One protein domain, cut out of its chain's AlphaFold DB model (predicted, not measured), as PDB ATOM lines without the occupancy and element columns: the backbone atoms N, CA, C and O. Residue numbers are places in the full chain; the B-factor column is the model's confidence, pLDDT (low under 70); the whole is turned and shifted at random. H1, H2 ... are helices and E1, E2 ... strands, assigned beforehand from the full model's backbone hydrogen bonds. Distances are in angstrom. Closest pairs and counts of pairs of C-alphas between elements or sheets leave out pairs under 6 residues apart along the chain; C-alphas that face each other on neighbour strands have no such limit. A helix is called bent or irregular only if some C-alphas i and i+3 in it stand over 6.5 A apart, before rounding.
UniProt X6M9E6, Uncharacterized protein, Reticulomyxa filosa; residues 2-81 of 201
ATOM      1  N   ARG A   2     399.377 405.537 425.449       91.62
ATOM      2  CA  ARG A   2     399.452 406.810 424.696       91.62
ATOM      3  C   ARG A   2     400.645 407.688 425.104       91.62
ATOM      4  O   ARG A   2     401.435 408.091 424.262       91.62
ATOM      5  N   GLU A   3     400.819 407.898 426.408       93.06
ATOM      6  CA  GLU A   3     401.942 408.662 426.966       93.06
ATOM      7  C   GLU A   3     403.312 408.052 426.623       93.06
ATOM      8  O   GLU A   3     404.256 408.777 426.321       93.06
ATOM      9  N   CYS A   4     403.419 406.718 426.609       93.19
ATOM     10  CA  CYS A   4     404.638 406.034 426.182       93.19
ATOM     11  C   CYS A   4     404.959 406.347 424.713       93.19
ATOM     12  O   CYS A   4     406.117 406.581 424.391       93.19
ATOM     13  N   GLY A   5     403.942 406.395 423.843       93.56
ATOM     14  CA  GLY A   5     404.095 406.786 422.439       93.56
ATOM     15  C   GLY A   5     404.639 408.208 422.290       93.56
ATOM     16  O   GLY A   5     405.623 408.414 421.584       93.56
ATOM     17  N   TYR A   6     404.080 409.170 423.030       93.69
ATOM     18  CA  TYR A   6     404.586 410.549 423.030       93.69
ATOM     19  C   TYR A   6     406.024 410.649 423.541       93.69
ATOM     20  O   TYR A   6     406.849 411.323 422.930       93.69
ATOM     21  N   LYS A   7     406.360 409.924 424.616       96.12
ATOM     22  CA  LYS A   7     407.738 409.841 425.133       96.12
ATOM     23  C   LYS A   7     408.721 409.240 424.121       96.12
ATOM     24  O   LYS A   7     409.912 409.516 424.203       96.12
ATOM     25  N   CYS A   8     408.236 408.453 423.164       94.69
ATOM     26  CA  CYS A   8     409.017 407.922 422.049       94.69
ATOM     27  C   CYS A   8     409.000 408.818 420.793       94.69
ATOM     28  O   CYS A   8     409.488 408.384 419.753       94.69
ATOM     29  N   GLY A   9     408.454 410.038 420.859       95.31
ATOM     30  CA  GLY A   9     408.414 410.974 419.730       95.31
ATOM     31  C   GLY A   9     407.309 410.701 418.704       95.31
ATOM     32  O   GLY A   9     407.362 411.218 417.594       95.31
ATOM     33  N   MET A  10     406.301 409.885 419.034       94.94
ATOM     34  CA  MET A  10     405.157 409.658 418.145       94.94
ATOM     35  C   MET A  10     404.156 410.810 418.284       94.94
ATOM     36  O   MET A  10     403.660 411.055 419.379       94.94
ATOM     37  N   HIS A  11     403.829 411.498 417.188       91.50
ATOM     38  CA  HIS A  11     402.940 412.672 417.212       91.50
ATOM     39  C   HIS A  11     401.471 412.346 416.896       91.50
ATOM     40  O   HIS A  11     400.568 413.015 417.396       91.50
ATOM     41  N   HIS A  12     401.224 411.273 416.142       91.06
ATOM     42  CA  HIS A  12     399.888 410.796 415.788       91.06
ATOM     43  C   HIS A  12     399.684 409.404 416.384       91.06
ATOM     44  O   HIS A  12     400.181 408.414 415.855       91.06
ATOM     45  N   VAL A  13     399.015 409.342 417.540       90.38
ATOM     46  CA  VAL A  13     398.786 408.091 418.271       90.38
ATOM     47  C   VAL A  13     397.293 407.816 418.347       90.38
ATOM     48  O   VAL A  13     396.555 408.513 419.049       90.38
ATOM     49  N   GLU A  14     396.869 406.756 417.679       90.69
ATOM     50  CA  GLU A  14     395.571 406.122 417.880       90.69
ATOM     51  C   GLU A  14     395.780 404.801 418.617       90.69
ATOM     52  O   GLU A  14     396.792 404.125 418.436       90.69
ATOM     53  N   ILE A  15     394.857 404.473 419.519       88.38
ATOM     54  CA  ILE A  15     394.884 403.211 420.256       88.38
ATOM     55  C   ILE A  15     393.708 402.393 419.760       88.38
ATOM     56  O   ILE A  15     392.569 402.844 419.848       88.38
ATOM     57  N   CYS A  16     394.002 401.197 419.276       86.31
ATOM     58  CA  CYS A  16     393.021 400.192 418.913       86.31
ATOM     59  C   CYS A  16     393.202 398.954 419.798       86.31
ATOM     60  O   CYS A  16     394.293 398.697 420.316       86.31
ATOM     61  N   PHE A  17     392.121 398.196 419.979       84.38
ATOM     62  CA  PHE A  17     392.204 396.864 420.566       84.38
ATOM     63  C   PHE A  17     392.896 395.907 419.591       84.38
ATOM     64  O   PHE A  17     392.686 395.990 418.377       84.38
ATOM     65  N   GLU A  18     393.703 394.986 420.121       85.56
ATOM     66  CA  GLU A  18     394.452 394.011 419.315       85.56
ATOM     67  C   GLU A  18     393.507 393.135 418.473       85.56
ATOM     68  O   GLU A  18     393.784 392.883 417.302       85.56
ATOM     69  N   SER A  19     392.335 392.783 419.012       83.88
ATOM     70  CA  SER A  19     391.272 392.048 418.314       83.88
ATOM     71  C   SER A  19     390.740 392.773 417.071       83.88
ATOM     72  O   SER A  19     390.611 392.186 415.993       83.88
ATOM     73  N   ILE A  20     390.460 394.069 417.198       84.25
ATOM     74  CA  ILE A  20     389.999 394.906 416.089       84.25
ATOM     75  C   ILE A  20     391.103 395.017 415.033       84.25
ATOM     76  O   ILE A  20     390.848 394.803 413.848       84.25
ATOM     77  N   ALA A  21     392.340 395.289 415.457       87.69
ATOM     78  CA  ALA A  21     393.483 395.392 414.555       87.69
ATOM     79  C   ALA A  21     393.728 394.089 413.772       87.69
ATOM     80  O   ALA A  21     393.906 394.131 412.556       87.69
ATOM     81  N   ALA A  22     393.676 392.936 414.446       88.50
ATOM     82  CA  ALA A  22     393.837 391.624 413.821       88.50
ATOM     83  C   ALA A  22     392.735 391.335 412.791       88.50
ATOM     84  O   ALA A  22     393.003 390.790 411.723       88.50
ATOM     85  N   THR A  23     391.501 391.744 413.079       85.81
ATOM     86  CA  THR A  23     390.384 391.567 412.143       85.81
ATOM     87  C   THR A  23     390.562 392.427 410.892       85.81
ATOM     88  O   THR A  23     390.381 391.933 409.778       85.81
ATOM     89  N   PHE A  24     390.989 393.685 411.049       85.44
ATOM     90  CA  PHE A  24     391.326 394.544 409.911       85.44
ATOM     91  C   PHE A  24     392.445 393.957 409.047       85.44
ATOM     92  O   PHE A  24     392.351 394.012 407.821       85.44
ATOM     93  N   ASP A  25     393.477 393.383 409.666       86.81
ATOM     94  CA  ASP A  25     394.590 392.750 408.955       86.81
ATOM     95  C   ASP A  25     394.127 391.551 408.116       86.81
ATOM     96  O   ASP A  25     394.427 391.478 406.924       86.81
ATOM     97  N   VAL A  26     393.301 390.666 408.688       84.81
ATOM     98  CA  VAL A  26     392.712 389.526 407.963       84.81
ATOM     99  C   VAL A  26     391.855 390.007 406.792       84.81
ATOM    100  O   VAL A  26     392.041 389.542 405.670       84.81
ATOM    101  N   ILE A  27     390.948 390.964 407.017       80.94
ATOM    102  CA  ILE A  27     390.064 391.483 405.959       80.94
ATOM    103  C   ILE A  27     390.868 392.128 404.827       80.94
ATOM    104  O   ILE A  27     390.524 391.952 403.657       80.94
ATOM    105  N   ASN A  28     391.913 392.889 405.158       80.44
ATOM    106  CA  ASN A  28     392.710 393.604 404.165       80.44
ATOM    107  C   ASN A  28     393.676 392.683 403.413       80.44
ATOM    108  O   ASN A  28     393.776 392.808 402.199       80.44
ATOM    109  N   THR A  29     394.304 391.715 404.081       77.25
ATOM    110  CA  THR A  29     395.209 390.742 403.437       77.25
ATOM    111  C   THR A  29     394.464 389.855 402.439       77.25
ATOM    112  O   THR A  29     394.979 389.497 401.384       77.25
ATOM    113  N   GLN A  30     393.200 389.561 402.729       70.00
ATOM    114  CA  GLN A  30     392.305 388.821 401.846       70.00
ATOM    115  C   GLN A  30     391.921 389.622 400.582       70.00
ATOM    116  O   GLN A  30     391.426 389.035 399.621       70.00
ATOM    117  N   LYS A  31     392.157 390.948 400.531       64.06
ATOM    118  CA  LYS A  31     391.855 391.767 399.341       64.06
ATOM    119  C   LYS A  31     392.738 391.458 398.141       64.06
ATOM    120  O   LYS A  31     392.249 391.554 397.017       64.06
ATOM    121  N   ASP A  32     393.968 391.036 398.401       61.59
ATOM    122  CA  ASP A  32     394.982 390.778 397.381       61.59
ATOM    123  C   ASP A  32     394.985 389.312 396.898       61.59
ATOM    124  O   ASP A  32     395.765 388.945 396.016       61.59
ATOM    125  N   GLU A  33     394.105 388.449 397.432       64.44
ATOM    126  CA  GLU A  33     393.953 387.075 396.944       64.44
ATOM    127  C   GLU A  33     393.272 387.050 395.567       64.44
ATOM    128  O   GLU A  33     392.087 387.347 395.422       64.44
ATOM    129  N   SER A  34     394.014 386.612 394.543       65.88
ATOM    130  CA  SER A  34     393.520 386.488 393.161       65.88
ATOM    131  C   SER A  34     392.411 385.445 392.985       65.88
ATOM    132  O   SER A  34     391.725 385.435 391.962       65.88
ATOM    133  N   ASN A  35     392.225 384.558 393.967       72.62
ATOM    134  CA  ASN A  35     391.185 383.541 393.958       72.62
ATOM    135  C   ASN A  35     390.023 383.942 394.878       72.62
ATOM    136  O   ASN A  35     389.981 383.570 396.048       72.62
ATOM    137  N   GLU A  36     389.038 384.624 394.296       68.12
ATOM    138  CA  GLU A  36     387.760 385.018 394.916       68.12
ATOM    139  C   GLU A  36     387.067 383.906 395.727       68.12
ATOM    140  O   GLU A  36     386.346 384.201 396.679       68.12
ATOM    141  N   SER A  37     387.275 382.630 395.372       69.56
ATOM    142  CA  SER A  37     386.628 381.487 396.038       69.56
ATOM    143  C   SER A  37     387.284 381.098 397.366       69.56
ATOM    144  O   SER A  37     386.687 380.356 398.141       69.56
ATOM    145  N   LYS A  38     388.515 381.554 397.626       68.75
ATOM    146  CA  LYS A  38     389.235 381.310 398.889       68.75
ATOM    147  C   LYS A  38     389.105 382.463 399.876       68.75
ATOM    148  O   LYS A  38     389.452 382.306 401.044       68.75
ATOM    149  N   ARG A  39     388.557 383.581 399.404       71.12
ATOM    150  CA  ARG A  39     388.485 384.808 400.164       71.12
ATOM    151  C   ARG A  39     387.462 384.706 401.289       71.12
ATOM    152  O   ARG A  39     386.298 384.395 401.037       71.12
ATOM    153  N   LEU A  40     387.865 385.024 402.515       76.00
ATOM    154  CA  LEU A  40     386.930 385.196 403.625       76.00
ATOM    155  C   LEU A  40     386.014 386.390 403.323       76.00
ATOM    156  O   LEU A  40     386.474 387.525 403.179       76.00
ATOM    157  N   LYS A  41     384.714 386.118 403.195       77.62
ATOM    158  CA  LYS A  41     383.675 387.127 402.979       77.62
ATOM    159  C   LYS A  41     382.848 387.226 404.251       77.62
ATOM    160  O   LYS A  41     382.226 386.246 404.642       77.62
ATOM    161  N   PHE A  42     382.868 388.402 404.863       83.88
ATOM    162  CA  PHE A  42     381.995 388.740 405.978       83.88
ATOM    163  C   PHE A  42     380.834 389.567 405.441       83.88
ATOM    164  O   PHE A  42     381.047 390.511 404.674       83.88
ATOM    165  N   VAL A  43     379.616 389.189 405.805       85.25
ATOM    166  CA  VAL A  43     378.388 389.899 405.444       85.25
ATOM    167  C   VAL A  43     377.779 390.567 406.670       85.25
ATOM    168  O   VAL A  43     378.149 390.287 407.809       85.25
ATOM    169  N   LYS A  44     376.843 391.489 406.433       89.44
ATOM    170  CA  LYS A  44     376.089 392.146 407.501       89.44
ATOM    171  C   LYS A  44     375.503 391.103 408.456       89.44
ATOM    172  O   LYS A  44     374.981 390.083 408.016       89.44
ATOM    173  N   ASP A  45     375.565 391.412 409.746       89.56
ATOM    174  CA  ASP A  45     375.093 390.589 410.859       89.56
ATOM    175  C   ASP A  45     375.917 389.322 411.137       89.56
ATOM    176  O   ASP A  45     375.631 388.637 412.124       89.56
ATOM    177  N   ASP A  46     376.992 389.064 410.379       90.50
ATOM    178  CA  ASP A  46     377.970 388.050 410.759       90.50
ATOM    179  C   ASP A  46     378.576 388.384 412.121       90.50
ATOM    180  O   ASP A  46     378.897 389.535 412.439       90.50
ATOM    181  N   GLN A  47     378.760 387.341 412.921       91.38
ATOM    182  CA  GLN A  47     379.396 387.430 414.222       91.38
ATOM    183  C   GLN A  47     380.632 386.552 414.240       91.38
ATOM    184  O   GLN A  47     380.570 385.360 413.935       91.38
ATOM    185  N   ILE A  48     381.749 387.139 414.648       89.81
ATOM    186  CA  ILE A  48     383.008 386.421 414.808       89.81
ATOM    187  C   ILE A  48     383.462 386.483 416.255       89.81
ATOM    188  O   ILE A  48     383.294 387.488 416.948       89.81
ATOM    189  N   VAL A  49     384.060 385.385 416.702       90.44
ATOM    190  CA  VAL A  49     384.769 385.325 417.975       90.44
ATOM    191  C   VAL A  49     386.249 385.354 417.667       90.44
ATOM    192  O   VAL A  49     386.758 384.495 416.949       90.44
ATOM    193  N   LEU A  50     386.933 386.335 418.234       88.62
ATOM    194  CA  LEU A  50     388.372 386.454 418.154       88.62
ATOM    195  C   LEU A  50     388.980 386.040 419.487       88.62
ATOM    196  O   LEU A  50     388.561 386.510 420.543       88.62
ATOM    197  N   LEU A  51     389.955 385.138 419.413       89.50
ATOM    198  CA  LEU A  51     390.729 384.663 420.551       89.50
ATOM    199  C   LEU A  51     392.175 385.109 420.361       89.50
ATOM    200  O   LEU A  51     392.882 384.565 419.511       89.50
ATOM    201  N   ASP A  52     392.604 386.085 421.152       88.25
ATOM    202  CA  ASP A  52     394.001 386.497 421.209       88.25
ATOM    203  C   ASP A  52     394.685 385.770 422.364       88.25
ATOM    204  O   ASP A  52     394.390 385.989 423.534       88.25
ATOM    205  N   MET A  53     395.578 384.843 422.026       89.25
ATOM    206  CA  MET A  53     396.343 384.062 422.994       89.25
ATOM    207  C   MET A  53     397.763 384.610 423.079       89.25
ATOM    208  O   MET A  53     398.719 384.037 422.544       89.25
ATOM    209  N   GLY A  54     397.881 385.752 423.748       86.75
ATOM    210  CA  GLY A  54     399.132 386.456 423.961       86.75
ATOM    211  C   GLY A  54     400.060 385.792 424.983       86.75
ATOM    212  O   GLY A  54     399.789 384.762 425.606       86.75
ATOM    213  N   GLY A  55     401.220 386.423 425.181       85.12
ATOM    214  CA  GLY A  55     402.197 385.979 426.177       85.12
ATOM    215  C   GLY A  55     401.760 386.256 427.619       85.12
ATOM    216  O   GLY A  55     402.113 385.502 428.514       85.12
ATOM    217  N   GLY A  56     401.003 387.327 427.868       83.75
ATOM    218  CA  GLY A  56     400.541 387.686 429.215       83.75
ATOM    219  C   GLY A  56     399.093 387.288 429.476       83.75
ATOM    220  O   GLY A  56     398.778 386.723 430.526       83.75
ATOM    221  N   THR A  57     398.230 387.576 428.509       86.62
ATOM    222  CA  THR A  57     396.786 387.411 428.613       86.62
ATOM    223  C   THR A  57     396.244 386.542 427.492       86.62
ATOM    224  O   THR A  57     396.870 386.393 426.443       86.62
ATOM    225  N   ILE A  58     395.097 385.926 427.762       87.00
ATOM    226  CA  ILE A  58     394.200 385.420 426.734       87.00
ATOM    227  C   ILE A  58     392.977 386.327 426.735       87.00
ATOM    228  O   ILE A  58     392.261 386.391 427.738       87.00
ATOM    229  N   ASP A  59     392.755 387.004 425.620       87.81
ATOM    230  CA  ASP A  59     391.673 387.951 425.409       87.81
ATOM    231  C   ASP A  59     390.665 387.356 424.420       87.81
ATOM    232  O   ASP A  59     391.020 386.641 423.479       87.81
ATOM    233  N   ALA A  60     389.381 387.620 424.655       89.50
ATOM    234  CA  ALA A  60     388.304 387.168 423.785       89.50
ATOM    235  C   ALA A  60     387.383 388.339 423.457       89.50
ATOM    236  O   ALA A  60     386.888 389.015 424.363       89.50
ATOM    237  N   ALA A  61     387.125 388.537 422.168       90.44
ATOM    238  CA  ALA A  61     386.234 389.576 421.671       90.44
ATOM    239  C   ALA A  61     385.198 388.974 420.723       90.44
ATOM    240  O   ALA A  61     385.525 388.116 419.901       90.44
ATOM    241  N   CYS A  62     383.955 389.436 420.819       91.75
ATOM    242  CA  CYS A  62     382.925 389.141 419.827       91.75
ATOM    243  C   CYS A  62     382.705 390.378 418.961       91.75
ATOM    244  O   CYS A  62     382.252 391.407 419.468       91.75
ATOM    245  N   LEU A  63     382.972 390.271 417.665       90.75
ATOM    246  CA  LEU A  63     382.732 391.347 416.708       90.75
ATOM    247  C   LEU A  63     381.489 391.029 415.884       90.75
ATOM    248  O   LEU A  63     381.275 389.876 415.505       90.75
ATOM    249  N   LYS A  64     380.684 392.053 415.612       91.94
ATOM    250  CA  LYS A  64     379.556 391.984 414.688       91.94
ATOM    251  C   LYS A  64     379.837 392.878 413.488       91.94
ATOM    252  O   LYS A  64     380.203 394.042 413.652       91.94
ATOM    253  N   PHE A  65     379.645 392.331 412.295       90.06
ATOM    254  CA  PHE A  65     379.730 393.084 411.053       90.06
ATOM    255  C   PHE A  65     378.444 393.875 410.823       90.06
ATOM    256  O   PHE A  65     377.332 393.352 410.930       90.06
ATOM    257  N   LEU A  66     378.615 395.157 410.524       88.19
ATOM    258  CA  LEU A  66     377.547 396.095 410.211       88.19
ATOM    259  C   LEU A  66     377.504 396.345 408.694       88.19
ATOM    260  O   LEU A  66     378.149 395.647 407.909       88.19
ATOM    261  N   ASP A  67     376.727 397.343 408.281       85.25
ATOM    262  CA  ASP A  67     376.734 397.822 406.900       85.25
ATOM    263  C   ASP A  67     378.072 398.500 406.545       85.25
ATOM    264  O   ASP A  67     378.825 398.946 407.416       85.25
ATOM    265  N   ASP A  68     378.373 398.561 405.246       75.94
ATOM    266  CA  ASP A  68     379.504 399.306 404.673       75.94
ATOM    267  C   ASP A  68     380.898 398.917 405.203       75.94
ATOM    268  O   ASP A  68     381.837 399.712 405.196       75.94
ATOM    269  N   GLY A  69     381.060 397.666 405.650       71.25
ATOM    270  CA  GLY A  69     382.337 397.151 406.158       71.25
ATOM    271  C   GLY A  69     382.710 397.677 407.546       71.25
ATOM    272  O   GLY A  69     383.854 397.509 407.976       71.25
ATOM    273  N   MET A  70     381.759 398.296 408.248       82.38
ATOM    274  CA  MET A  70     381.908 398.677 409.647       82.38
ATOM    275  C   MET A  70     381.787 397.452 410.556       82.38
ATOM    276  O   MET A  70     381.144 396.454 410.225       82.38
ATOM    277  N   MET A  71     382.409 397.530 411.729       87.38
ATOM    278  CA  MET A  71     382.372 396.479 412.740       87.38
ATOM    279  C   MET A  71     382.140 397.103 414.108       87.38
ATOM    280  O   MET A  71     382.703 398.156 414.412       87.38
ATOM    281  N   GLU A  72     381.361 396.429 414.945       88.06
ATOM    282  CA  GLU A  72     381.219 396.774 416.356       88.06
ATOM    283  C   GLU A  72     381.695 395.627 417.246       88.06
ATOM    284  O   GLU A  72     381.452 394.447 416.977       88.06
ATOM    285  N   GLU A  73     382.370 395.971 418.338       87.00
ATOM    286  CA  GLU A  73     382.686 395.011 419.385       87.00
ATOM    287  C   GLU A  73     381.477 394.858 420.309       87.00
ATOM    288  O   GLU A  73     381.136 395.748 421.083       87.00
ATOM    289  N   THR A  74     380.806 393.712 420.211       85.19
ATOM    290  CA  THR A  74     379.568 393.433 420.958       85.19
ATOM    291  C   THR A  74     379.838 392.967 422.383       85.19
ATOM    292  O   THR A  74     379.013 393.172 423.276       85.19
ATOM    293  N   ARG A  75     380.977 392.302 422.606       80.44
ATOM    294  CA  ARG A  75     381.419 391.833 423.921       80.44
ATOM    295  C   ARG A  75     382.937 391.854 423.998       80.44
ATOM    296  O   ARG A  75     383.589 391.144 423.236       80.44
ATOM    297  N   HIS A  76     383.438 392.581 424.987       75.94
ATOM    298  CA  HIS A  76     384.819 392.531 425.444       75.94
ATOM    299  C   HIS A  76     384.858 391.878 426.826       75.94
ATOM    300  O   HIS A  76     384.028 392.201 427.682       75.94
ATOM    301  N   ARG A  77     385.803 390.970 427.071       71.25
ATOM    302  CA  ARG A  77     386.141 390.547 428.436       71.25
ATOM    303  C   ARG A  77     387.579 390.912 428.737       71.25
ATOM    304  O   ARG A  77     388.439 390.733 427.883       71.25
ATOM    305  N   ASP A  78     387.815 391.319 429.980       75.69
ATOM    306  CA  ASP A  78     389.163 391.500 430.504       75.69
ATOM    307  C   ASP A  78     389.991 390.226 430.300       75.69
ATOM    308  O   ASP A  78     389.544 389.113 430.608       75.69
ATOM    309  N   GLY A  79     391.216 390.411 429.812       80.56
ATOM    310  CA  GLY A  79     392.150 389.333 429.541       80.56
ATOM    311  C   GLY A  79     392.418 388.445 430.746       80.56
ATOM    312  O   GLY A  79     392.816 388.898 431.827       80.56
ATOM    313  N   LEU A  80     392.266 387.138 430.546       85.00
ATOM    314  CA  LEU A  80     392.648 386.152 431.545       85.00
ATOM    315  C   LEU A  80     394.173 386.096 431.618       85.00
ATOM    316  O   LEU A  80     394.831 385.872 430.607       85.00
ATOM    317  N   LYS A  81     394.750 386.229 432.818       85.88
ATOM    318  CA  LYS A  81     396.208 386.177 433.062       85.88
ATOM    319  C   LYS A  81     396.769 384.749 433.003       85.88
ATOM    320  O   LYS A  81     397.443 384.294 433.922       85.88
TER     321      LYS A  81
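AT A GLANCE: This is residues 2 to 81 of the 201 residues of an uncharacterized protein of Reticulomyxa filosa (UniProt X6M9E6). A twisted three-strand sheet has the first part of a longer helix, H2, over one face, while a small helix, H1, lies far off at the other end of an extended link. Residues 32 to 37, at the far end of H2, stick out. The printed part has 80 residues, with two named helices and three named strands that follow along the chain as H1, H2, E1, E2, E3; the antiparallel sheet runs E1 - E2 - E3, and the class is mixed, helices and strands. The whole is loose, with a radius of gyration of the C-alphas of 15.3 A, and elongated, spanning 45 by 29 by 25 A.

HOW THE PARTS SIT: Begin at E1, residues 47 to 53, E2, residues 58 to 65, and E3, residues 71 to 80: a meander, each strand the antiparallel neighbour of the one before. In the hairpin E1 and E2, find N 50 and O 61, 2.8 A apart and within hydrogen-bond range; in the hairpin E2 and E3, N 74 and O 62 are also within range at 2.8 A. E3 bends by 62 degrees at residue 74. H2, residues 18 to 32, is on the sheet at a height of 11.0 A, making two layers, a helix on one face of a sheet. It lies over E1 and E2, slantwise to the strands, at 49 degrees to E1 on the local plane. Its closest C-alphas to E1 are those of Ser 19 and Leu 50, 6.3 A apart. H2 and E3 are near each other. H1, residues 2 to 7, is apart from H2 and not on the sheet. Each O i to N i+4 pair is within hydrogen-bond range in H1, and 9 of 11 in H2.

IN THESE COORDINATES: Find C-alpha 2 at (399.452, 406.810, 424.696), where H1 begins. H2 runs 22.2 A from C-alpha 18 at (394.452, 394.011, 419.315); it is neither bent nor irregular, but only just: C-alphas 29 and 32 are 6.1 A apart. E1 measures 19.4 A, E2 22.7 A and E3 23.8 A, ending at C-alpha 80 at (392.648, 386.152, 431.545).

THE WHOLE: The C-alphas farthest apart are those of Lys 7 and Ser 37, at 45.8 A. The printed part has no cut, and the link H2 to E1 is long. The model's pLDDT is under 70 at residues 31 to 34 and 36 to 38.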